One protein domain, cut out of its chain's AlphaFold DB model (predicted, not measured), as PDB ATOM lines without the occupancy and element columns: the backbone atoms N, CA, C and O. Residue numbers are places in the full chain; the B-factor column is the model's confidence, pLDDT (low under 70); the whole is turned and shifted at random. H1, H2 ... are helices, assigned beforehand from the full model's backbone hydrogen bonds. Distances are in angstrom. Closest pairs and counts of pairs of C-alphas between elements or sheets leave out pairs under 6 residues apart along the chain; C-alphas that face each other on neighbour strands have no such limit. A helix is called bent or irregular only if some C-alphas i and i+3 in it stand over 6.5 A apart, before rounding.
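AT A GLANCE: This is residues 21 to 89 of the 278 residues of an uncharacterized protein of Bacteroidetes bacterium SW_4_67_19 (UniProt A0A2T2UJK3). The chain makes a loose, open hook of four helices: H1 and H2 meet in a corner, H3 sits past the far end of H2, and H4 folds back towards H1, its residues 77 to 89 sticking out. The printed part has 69 residues, all helix in class, in the order H1, H2, H3, H4, with no named strand. It is loose, with a radius of gyration of the C-alphas of 13.7 A, and spans 38 by 30 by 17 A.

HOW THE PARTS SIT: H1, residues 21 to 31, touches H2, residues 35 to 45, at a steep tilt of 60 degrees, the same way; their closest C-alphas, of Ala 28 and Pro 35, are 5.8 A apart. H3, residues 51 to 60, touches no helix. H4, residues 70 to 89, is close to H1 but not clearly touching: their closest C-alphas, of Leu 27 and Val 72, are 7.0 A apart. Their tilt of 34 degrees, opposite ways, is shallow, only just short of steep. H2 and H4 are apart. In H1, H2 and H3 every O i to N i+4 pair is within hydrogen-bond range; in H4, 12 of 16 are.

IN THESE COORDINATES: H1 begins at C-alpha 21 (11.084, -30.611, 99.382) and is 15.6 A long, H2 15.3 A and H3 14.3 A. H4, 28.5 A, has a kink of 32 degrees near residue 78 and ends at C-alpha 89 (23.818, -30.931, 122.621). H4 is neither bent nor irregular, but only just: C-alphas 75 and 78 are 6.4 A apart.

THE WHOLE: The C-alphas farthest apart, of Gln 44 and Asp 89, are 38.6 A apart. The printed part has no cut, and no link is long. Residues 21 to 32 have pLDDT under 70.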
ATOM      1  N   ALA A  21      12.301 -30.568 100.191       38.16
ATOM      2  CA  ALA A  21      11.084 -30.611  99.382       38.16
ATOM      3  C   ALA A  21       9.797 -30.708 100.225       38.16
ATOM      4  O   ALA A  21       8.735 -30.292  99.776       38.16
ATOM      5  N   CYS A  22       9.855 -31.265 101.440       39.09
ATOM      6  CA  CYS A  22       8.705 -31.355 102.339       39.09
ATOM      7  C   CYS A  22       8.511 -30.061 103.140       39.09
ATOM      8  O   CYS A  22       7.369 -29.694 103.396       39.09
ATOM      9  N   ALA A  23       9.584 -29.339 103.477       46.84
ATOM     10  CA  ALA A  23       9.492 -28.007 104.075       46.84
ATOM     11  C   ALA A  23       8.947 -26.973 103.071       46.84
ATOM     12  O   ALA A  23       7.986 -26.270 103.384       46.84
ATOM     13  N   SER A  24       9.464 -26.953 101.835       44.94
ATOM     14  CA  SER A  24       8.974 -26.059 100.774       44.94
ATOM     15  C   SER A  24       7.536 -26.380 100.352       44.94
ATOM     16  O   SER A  24       6.723 -25.467 100.214       44.94
ATOM     17  N   LYS A  25       7.166 -27.667 100.254       48.34
ATOM     18  CA  LYS A  25       5.766 -28.077 100.034       48.34
ATOM     19  C   LYS A  25       4.847 -27.737 101.209       48.34
ATOM     20  O   LYS A  25       3.685 -27.443 100.962       48.34
ATOM     21  N   ARG A  26       5.326 -27.741 102.462       50.12
ATOM     22  CA  ARG A  26       4.522 -27.355 103.645       50.12
ATOM     23  C   ARG A  26       4.295 -25.846 103.755       50.12
ATOM     24  O   ARG A  26       3.218 -25.431 104.176       50.12
ATOM     25  N   LEU A  27       5.274 -25.030 103.362       49.75
ATOM     26  CA  LEU A  27       5.132 -23.570 103.256       49.75
ATOM     27  C   LEU A  27       4.187 -23.177 102.107       49.75
ATOM     28  O   LEU A  27       3.296 -22.343 102.286       49.75
ATOM     29  N   ALA A  28       4.310 -23.851 100.959       49.28
ATOM     30  CA  ALA A  28       3.389 -23.711  99.832       49.28
ATOM     31  C   ALA A  28       1.966 -24.195 100.169       49.28
ATOM     32  O   ALA A  28       0.989 -23.549  99.802       49.28
ATOM     33  N   SER A  29       1.818 -25.286 100.933       50.59
ATOM     34  CA  SER A  29       0.496 -25.813 101.305       50.59
ATOM     35  C   SER A  29      -0.223 -24.976 102.362       50.59
ATOM     36  O   SER A  29      -1.443 -25.042 102.444       50.59
ATOM     37  N   ARG A  30       0.505 -24.212 103.190       53.91
ATOM     38  CA  ARG A  30      -0.093 -23.318 104.199       53.91
ATOM     39  C   ARG A  30      -0.533 -21.970 103.625       53.91
ATOM     40  O   ARG A  30      -1.505 -21.414 104.114       53.91
ATOM     41  N   SER A  31       0.149 -21.467 102.594       57.75
ATOM     42  CA  SER A  31      -0.228 -20.224 101.899       57.75
ATOM     43  C   SER A  31      -1.088 -20.448 100.647       57.75
ATOM     44  O   SER A  31      -1.616 -19.487 100.091       57.75
ATOM     45  N   GLY A  32      -1.201 -21.694 100.172       64.31
ATOM     46  CA  GLY A  32      -1.863 -22.045  98.912       64.31
ATOM     47  C   GLY A  32      -1.121 -21.565  97.655       64.31
ATOM     48  O   GLY A  32      -1.659 -21.678  96.556       64.31
ATOM     49  N   ARG A  33       0.095 -21.015  97.792       72.31
ATOM     50  CA  ARG A  33       0.873 -20.405  96.700       72.31
ATOM     51  C   ARG A  33       2.067 -21.269  96.304       72.31
ATOM     52  O   ARG A  33       2.663 -21.949  97.136       72.31
ATOM     53  N   GLN A  34       2.449 -21.206  95.028       86.81
ATOM     54  CA  GLN A  34       3.679 -21.835  94.535       86.81
ATOM     55  C   GLN A  34       4.921 -21.191  95.188       86.81
ATOM     56  O   GLN A  34       4.916 -19.974  95.386       86.81
ATOM     57  N   PRO A  35       6.002 -21.949  95.476       87.00
ATOM     58  CA  PRO A  35       7.218 -21.411  96.097       87.00
ATOM     59  C   PRO A  35       7.806 -20.190  95.380       87.00
ATOM     60  O   PRO A  35       8.205 -19.235  96.038       87.00
ATOM     61  N   GLN A  36       7.785 -20.189  94.044       89.75
ATOM     62  CA  GLN A  36       8.238 -19.065  93.221       89.75
ATOM     63  C   GLN A  36       7.448 -17.780  93.518       89.75
ATOM     64  O   GLN A  36       8.033 -16.736  93.776       89.75
ATOM     65  N   ALA A  37       6.118 -17.875  93.593       89.81
ATOM     66  CA  ALA A  37       5.253 -16.735  93.893       89.81
ATOM     67  C   ALA A  37       5.426 -16.223  95.336       89.81
ATOM     68  O   ALA A  37       5.227 -15.040  95.612       89.81
ATOM     69  N   VAL A  38       5.780 -17.107  96.279       88.75
ATOM     70  CA  VAL A  38       6.143 -16.699  97.645       88.75
ATOM     71  C   VAL A  38       7.469 -15.936  97.627       88.75
ATOM     72  O   VAL A  38       7.541 -14.867  98.225       88.75
ATOM     73  N   ALA A  39       8.483 -16.430  96.910       91.44
ATOM     74  CA  ALA A  39       9.778 -15.763  96.776       91.44
ATOM     75  C   ALA A  39       9.657 -14.378  96.114       91.44
ATOM     76  O   ALA A  39      10.162 -13.399  96.656       91.44
ATOM     77  N   GLU A  40       8.916 -14.270  95.008       93.44
ATOM     78  CA  GLU A  40       8.651 -12.994  94.328       93.44
ATOM     79  C   GLU A  40       7.974 -11.987  95.262       93.44
ATOM     80  O   GLU A  40       8.399 -10.836  95.359       93.44
ATOM     81  N   ARG A  41       6.966 -12.435  96.026       91.50
ATOM     82  CA  ARG A  41       6.275 -11.580  96.996       91.50
ATOM     83  C   ARG A  41       7.217 -11.074  98.089       91.50
ATOM     84  O   ARG A  41       7.072  -9.919  98.482       91.50
ATOM     85  N   LEU A  42       8.132 -11.911  98.580       93.56
ATOM     86  CA  LEU A  42       9.115 -11.526  99.597       93.56
ATOM     87  C   LEU A  42      10.071 -10.459  99.065       93.56
ATOM     88  O   LEU A  42      10.233  -9.430  99.711       93.56
ATOM     89  N   VAL A  43      10.648 -10.667  97.878       94.31
ATOM     90  CA  VAL A  43      11.607  -9.721  97.284       94.31
ATOM     91  C   VAL A  43      10.953  -8.366  97.007       94.31
ATOM     92  O   VAL A  43      11.539  -7.327  97.300       94.31
ATOM     93  N   GLN A  44       9.731  -8.373  96.470       94.25
ATOM     94  CA  GLN A  44       9.047  -7.149  96.048       94.25
ATOM     95  C   GLN A  44       8.417  -6.363  97.203       94.25
ATOM     96  O   GLN A  44       8.331  -5.140  97.128       94.25
ATOM     97  N   ASN A  45       7.924  -7.049  98.243       93.94
ATOM     98  CA  ASN A  45       7.025  -6.428  99.222       93.94
ATOM     99  C   ASN A  45       7.498  -6.524 100.672       93.94
ATOM    100  O   ASN A  45       6.858  -5.927 101.534       93.94
ATOM    101  N   SER A  46       8.557  -7.282 100.974       95.31
ATOM    102  CA  SER A  46       9.079  -7.316 102.338       95.31
ATOM    103  C   SER A  46       9.829  -6.029 102.645       95.31
ATOM    104  O   SER A  46      10.662  -5.572 101.870       95.31
ATOM    105  N   ALA A  47       9.577  -5.469 103.817       95.50
ATOM    106  CA  ALA A  47      10.381  -4.416 104.402       95.50
ATOM    107  C   ALA A  47      11.816  -4.885 104.713       95.50
ATOM    108  O   ALA A  47      12.679  -4.037 104.878       95.50
ATOM    109  N   LEU A  48      12.110  -6.195 104.724       94.12
ATOM    110  CA  LEU A  48      13.468  -6.727 104.916       94.12
ATOM    111  C   LEU A  48      14.440  -6.395 103.763       94.12
ATOM    112  O   LEU A  48      15.648  -6.524 103.944       94.12
ATOM    113  N   THR A  49      13.942  -6.006 102.583       94.88
ATOM    114  CA  THR A  49      14.784  -5.647 101.424       94.88
ATOM    115  C   THR A  49      15.093  -4.151 101.336       94.88
ATOM    116  O   THR A  49      15.846  -3.735 100.459       94.88
ATOM    117  N   ASP A  50      14.546  -3.342 102.247       95.50
ATOM    118  CA  ASP A  50      14.692  -1.888 102.272       95.50
ATOM    119  C   ASP A  50      15.069  -1.430 103.685       95.50
ATOM    120  O   ASP A  50      14.331  -1.655 104.642       95.50
ATOM    121  N   SER A  51      16.217  -0.770 103.832       94.56
ATOM    122  CA  SER A  51      16.756  -0.406 105.148       94.56
ATOM    123  C   SER A  51      15.850   0.545 105.942       94.56
ATOM    124  O   SER A  51      15.782   0.440 107.166       94.56
ATOM    125  N   ILE A  52      15.111   1.439 105.275       95.75
ATOM    126  CA  ILE A  52      14.218   2.405 105.931       95.75
ATOM    127  C   ILE A  52      12.941   1.704 106.397       95.75
ATOM    128  O   ILE A  52      12.491   1.909 107.528       95.75
ATOM    129  N   ARG A  53      12.346   0.868 105.541       94.75
ATOM    130  CA  ARG A  53      11.158   0.079 105.892       94.75
ATOM    131  C   ARG A  53      11.486  -0.951 106.965       94.75
ATOM    132  O   ARG A  53      10.669  -1.145 107.858       94.75
ATOM    133  N   PHE A  54      12.672  -1.556 106.915       95.38
ATOM    134  CA  PHE A  54      13.143  -2.493 107.927       95.38
ATOM    135  C   PHE A  54      13.249  -1.846 109.309       95.38
ATOM    136  O   PHE A  54      12.778  -2.418 110.285       95.38
ATOM    137  N   MET A  55      13.806  -0.636 109.401       94.81
ATOM    138  CA  MET A  55      13.884   0.081 110.679       94.81
ATOM    139  C   MET A  55      12.494   0.347 111.266       94.81
ATOM    140  O   MET A  55      12.250   0.027 112.425       94.81
ATOM    141  N   ARG A  56      11.548   0.826 110.447       93.88
ATOM    142  CA  ARG A  56      10.152   1.029 110.883       93.88
ATOM    143  C   ARG A  56       9.492  -0.277 111.326       93.88
ATOM    144  O   ARG A  56       8.835  -0.323 112.354       93.88
ATOM    145  N   LEU A  57       9.722  -1.357 110.580       94.50
ATOM    146  CA  LEU A  57       9.236  -2.698 110.903       94.50
ATOM    147  C   LEU A  57       9.744  -3.198 112.267       94.50
ATOM    148  O   LEU A  57       9.014  -3.891 112.978       94.50
ATOM    149  N   LEU A  58      10.993  -2.885 112.620       92.88
ATOM    150  CA  LEU A  58      11.555  -3.226 113.926       92.88
ATOM    151  C   LEU A  58      10.892  -2.425 115.051       92.88
ATOM    152  O   LEU A  58      10.522  -3.030 116.058       92.88
ATOM    153  N   ASP A  59      10.699  -1.118 114.855       93.31
ATOM    154  CA  ASP A  59      10.053  -0.230 115.833       93.31
ATOM    155  C   ASP A  59       8.589  -0.629 116.086       93.31
ATOM    156  O   ASP A  59       8.149  -0.729 117.234       93.31
ATOM    157  N   ASP A  60       7.852  -0.936 115.016       90.06
ATOM    158  CA  ASP A  60       6.437  -1.328 115.065       90.06
ATOM    159  C   ASP A  60       6.238  -2.773 115.573       90.06
ATOM    160  O   ASP A  60       5.154  -3.166 116.020       90.06
ATOM    161  N   GLY A  61       7.310  -3.570 115.554       93.00
ATOM    162  CA  GLY A  61       7.346  -4.950 116.014       93.00
ATOM    163  C   GLY A  61       7.082  -5.965 114.900       93.00
ATOM    164  O   GLY A  61       5.943  -6.223 114.514       93.00
ATOM    165  N   TYR A  62       8.146  -6.657 114.487       91.50
ATOM    166  CA  TYR A  62       8.153  -7.614 113.375       91.50
ATOM    167  C   TYR A  62       7.001  -8.634 113.388       91.50
ATOM    168  O   TYR A  62       6.266  -8.744 112.413       91.50
ATOM    169  N   LEU A  63       6.799  -9.359 114.496       89.56
ATOM    170  CA  LEU A  63       5.773 -10.413 114.582       89.56
ATOM    171  C   LEU A  63       4.334  -9.882 114.527       89.56
ATOM    172  O   LEU A  63       3.412 -10.653 114.289       89.56
ATOM    173  N   LYS A  64       4.136  -8.586 114.786       90.38
ATOM    174  CA  LYS A  64       2.824  -7.929 114.731       90.38
ATOM    175  C   LYS A  64       2.559  -7.279 113.374       90.38
ATOM    176  O   LYS A  64       1.463  -6.774 113.156       90.38
ATOM    177  N   SER A  65       3.559  -7.257 112.499       90.62
ATOM    178  CA  SER A  65       3.460  -6.645 111.181       90.62
ATOM    179  C   SER A  65       2.773  -7.561 110.165       90.62
ATOM    180  O   SER A  65       2.784  -8.785 110.296       90.62
ATOM    181  N   ASP A  66       2.273  -6.955 109.091       90.00
ATOM    182  CA  ASP A  66       1.751  -7.663 107.915       90.00
ATOM    183  C   ASP A  66       2.846  -7.994 106.881       90.00
ATOM    184  O   ASP A  66       2.557  -8.270 105.708       90.00
ATOM    185  N   ASP A  67       4.121  -7.950 107.283       93.62
ATOM    186  CA  ASP A  67       5.227  -8.196 106.367       93.62
ATOM    187  C   ASP A  67       5.126  -9.610 105.760       93.62
ATOM    188  O   ASP A  67       4.912 -10.595 106.479       93.62
ATOM    189  N   PRO A  68       5.296  -9.768 104.432       92.19
ATOM    190  CA  PRO A  68       5.170 -11.065 103.770       92.19
ATOM    191  C   PRO A  68       6.137 -12.139 104.294       92.19
ATOM    192  O   PRO A  68       5.881 -13.321 104.047       92.19
ATOM    193  N   SER A  69       7.214 -11.762 104.993       92.19
ATOM    194  CA  SER A  69       8.174 -12.686 105.606       92.19
ATOM    195  C   SER A  69       7.690 -13.304 106.918       92.19
ATOM    196  O   SER A  69       8.069 -14.441 107.199       92.19
ATOM    197  N   VAL A  70       6.813 -12.641 107.681       91.06
ATOM    198  CA  VAL A  70       6.298 -13.140 108.972       91.06
ATOM    199  C   VAL A  70       5.706 -14.552 108.856       91.06
ATOM    200  O   VAL A  70       6.204 -15.453 109.537       91.06
ATOM    201  N   PRO A  71       4.752 -14.836 107.940       86.62
ATOM    202  CA  PRO A  71       4.165 -16.174 107.812       86.62
ATOM    203  C   PRO A  71       5.139 -17.242 107.283       86.62
ATOM    204  O   PRO A  71       4.790 -18.424 107.247       86.62
ATOM    205  N   VAL A  72       6.342 -16.851 106.848       87.88
ATOM    206  CA  VAL A  72       7.412 -17.764 106.421       87.88
ATOM    207  C   VAL A  72       8.389 -18.022 107.566       87.88
ATOM    208  O   VAL A  72       8.706 -19.177 107.847       87.88
ATOM    209  N   ILE A  73       8.854 -16.966 108.235       88.94
ATOM    210  CA  ILE A  73       9.885 -17.039 109.273       88.94
ATOM    211  C   ILE A  73       9.314 -17.590 110.581       88.94
ATOM    212  O   ILE A  73       9.929 -18.472 111.176       88.94
ATOM    213  N   GLU A  74       8.129 -17.153 111.008       86.88
ATOM    214  CA  GLU A  74       7.507 -17.591 112.264       86.88
ATOM    215  C   GLU A  74       7.369 -19.126 112.386       86.88
ATOM    216  O   GLU A  74       7.853 -19.694 113.373       86.88
ATOM    217  N   PRO A  75       6.804 -19.864 111.403       83.12
ATOM    218  CA  PRO A  75       6.704 -21.319 111.511       83.12
ATOM    219  C   PRO A  75       8.065 -22.024 111.432       83.12
ATOM    220  O   PRO A  75       8.200 -23.146 111.925       83.12
ATOM    221  N   LEU A  76       9.068 -21.394 110.813       88.31
ATOM    222  CA  LEU A  76      10.429 -21.921 110.754       88.31
ATOM    223  C   LEU A  76      11.212 -21.638 112.038       88.31
ATOM    224  O   LEU A  76      12.093 -22.426 112.370       88.31
ATOM    225  N   ALA A  77      10.876 -20.584 112.786       87.62
ATOM    226  CA  ALA A  77      11.612 -20.162 113.973       87.62
ATOM    227  C   ALA A  77      11.672 -21.267 115.034       87.62
ATOM    228  O   ALA A  77      12.746 -21.585 115.536       87.62
ATOM    229  N   SER A  78      10.543 -21.923 115.323       86.56
ATOM    230  CA  SER A  78      10.512 -23.026 116.298       86.56
ATOM    231  C   SER A  78      11.356 -24.221 115.846       86.56
ATOM    232  O   SER A  78      12.108 -24.780 116.641       86.56
ATOM    233  N   LEU A  79      11.280 -24.584 114.559       90.56
ATOM    234  CA  LEU A  79      12.097 -25.659 113.990       90.56
ATOM    235  C   LEU A  79      13.588 -25.307 114.035       90.56
ATOM    236  O   LEU A  79      14.404 -26.143 114.410       90.56
ATOM    237  N   PHE A  80      13.944 -24.074 113.677       91.88
ATOM    238  CA  PHE A  80      15.312 -23.573 113.719       91.88
ATOM    239  C   PHE A  80      15.868 -23.595 115.144       91.88
ATOM    240  O   PHE A  80      16.957 -24.121 115.368       91.88
ATOM    241  N   LEU A  81      15.130 -23.069 116.123       92.31
ATOM    242  CA  LEU A  81      15.560 -23.046 117.522       92.31
ATOM    243  C   LEU A  81      15.741 -24.458 118.090       92.31
ATOM    244  O   LEU A  81      16.730 -24.709 118.778       92.31
ATOM    245  N   GLU A  82      14.824 -25.375 117.778       93.50
ATOM    246  CA  GLU A  82      14.906 -26.767 118.222       93.50
ATOM    247  C   GLU A  82      16.087 -27.504 117.582       93.50
ATOM    248  O   GLU A  82      16.887 -28.116 118.287       93.50
ATOM    249  N   LEU A  83      16.268 -27.383 116.264       95.62
ATOM    250  CA  LEU A  83      17.414 -27.981 115.574       95.62
ATOM    251  C   LEU A  83      18.742 -27.439 116.109       95.62
ATOM    252  O   LEU A  83      19.669 -28.216 116.313       95.62
ATOM    253  N   ASN A  84      18.833 -26.138 116.390       95.44
ATOM    254  CA  ASN A  84      20.037 -25.555 116.981       95.44
ATOM    255  C   ASN A  84      20.308 -26.077 118.396       95.44
ATOM    256  O   ASN A  84      21.465 -26.284 118.750       95.44
ATOM    257  N   ARG A  85      19.272 -26.305 119.216       95.62
ATOM    258  CA  ARG A  85      19.440 -26.942 120.534       95.62
ATOM    259  C   ARG A  85      19.987 -28.360 120.384       95.62
ATOM    260  O   ARG A  85      21.032 -28.654 120.949       95.62
ATOM    261  N   GLN A  86      19.354 -29.179 119.546       95.81
ATOM    262  CA  GLN A  86      19.787 -30.558 119.293       95.81
ATOM    263  C   GLN A  86      21.214 -30.631 118.733       95.81
ATOM    264  O   GLN A  86      21.997 -31.488 119.141       95.81
ATOM    265  N   GLN A  87      21.573 -29.726 117.819       96.44
ATOM    266  CA  GLN A  87      22.927 -29.643 117.272       96.44
ATOM    267  C   GLN A  87      23.954 -29.250 118.334       96.44
ATOM    268  O   GLN A  87      25.027 -29.843 118.360       96.44
ATOM    269  N   ARG A  88      23.636 -28.300 119.227       96.25
ATOM    270  CA  ARG A  88      24.528 -27.932 120.337       96.25
ATOM    271  C   ARG A  88      24.758 -29.095 121.295       96.25
ATOM    272  O   ARG A  88      25.906 -29.382 121.610       96.25
ATOM    273  N   ASP A  89      23.699 -29.788 121.705       95.06
ATOM    274  CA  ASP A  89      23.818 -30.931 122.621       95.06
ATOM    275  C   ASP A  89      24.662 -32.053 122.000       95.06
ATOM    276  O   ASP A  89      25.537 -32.633 122.651       95.06
TER     277      ASP A  89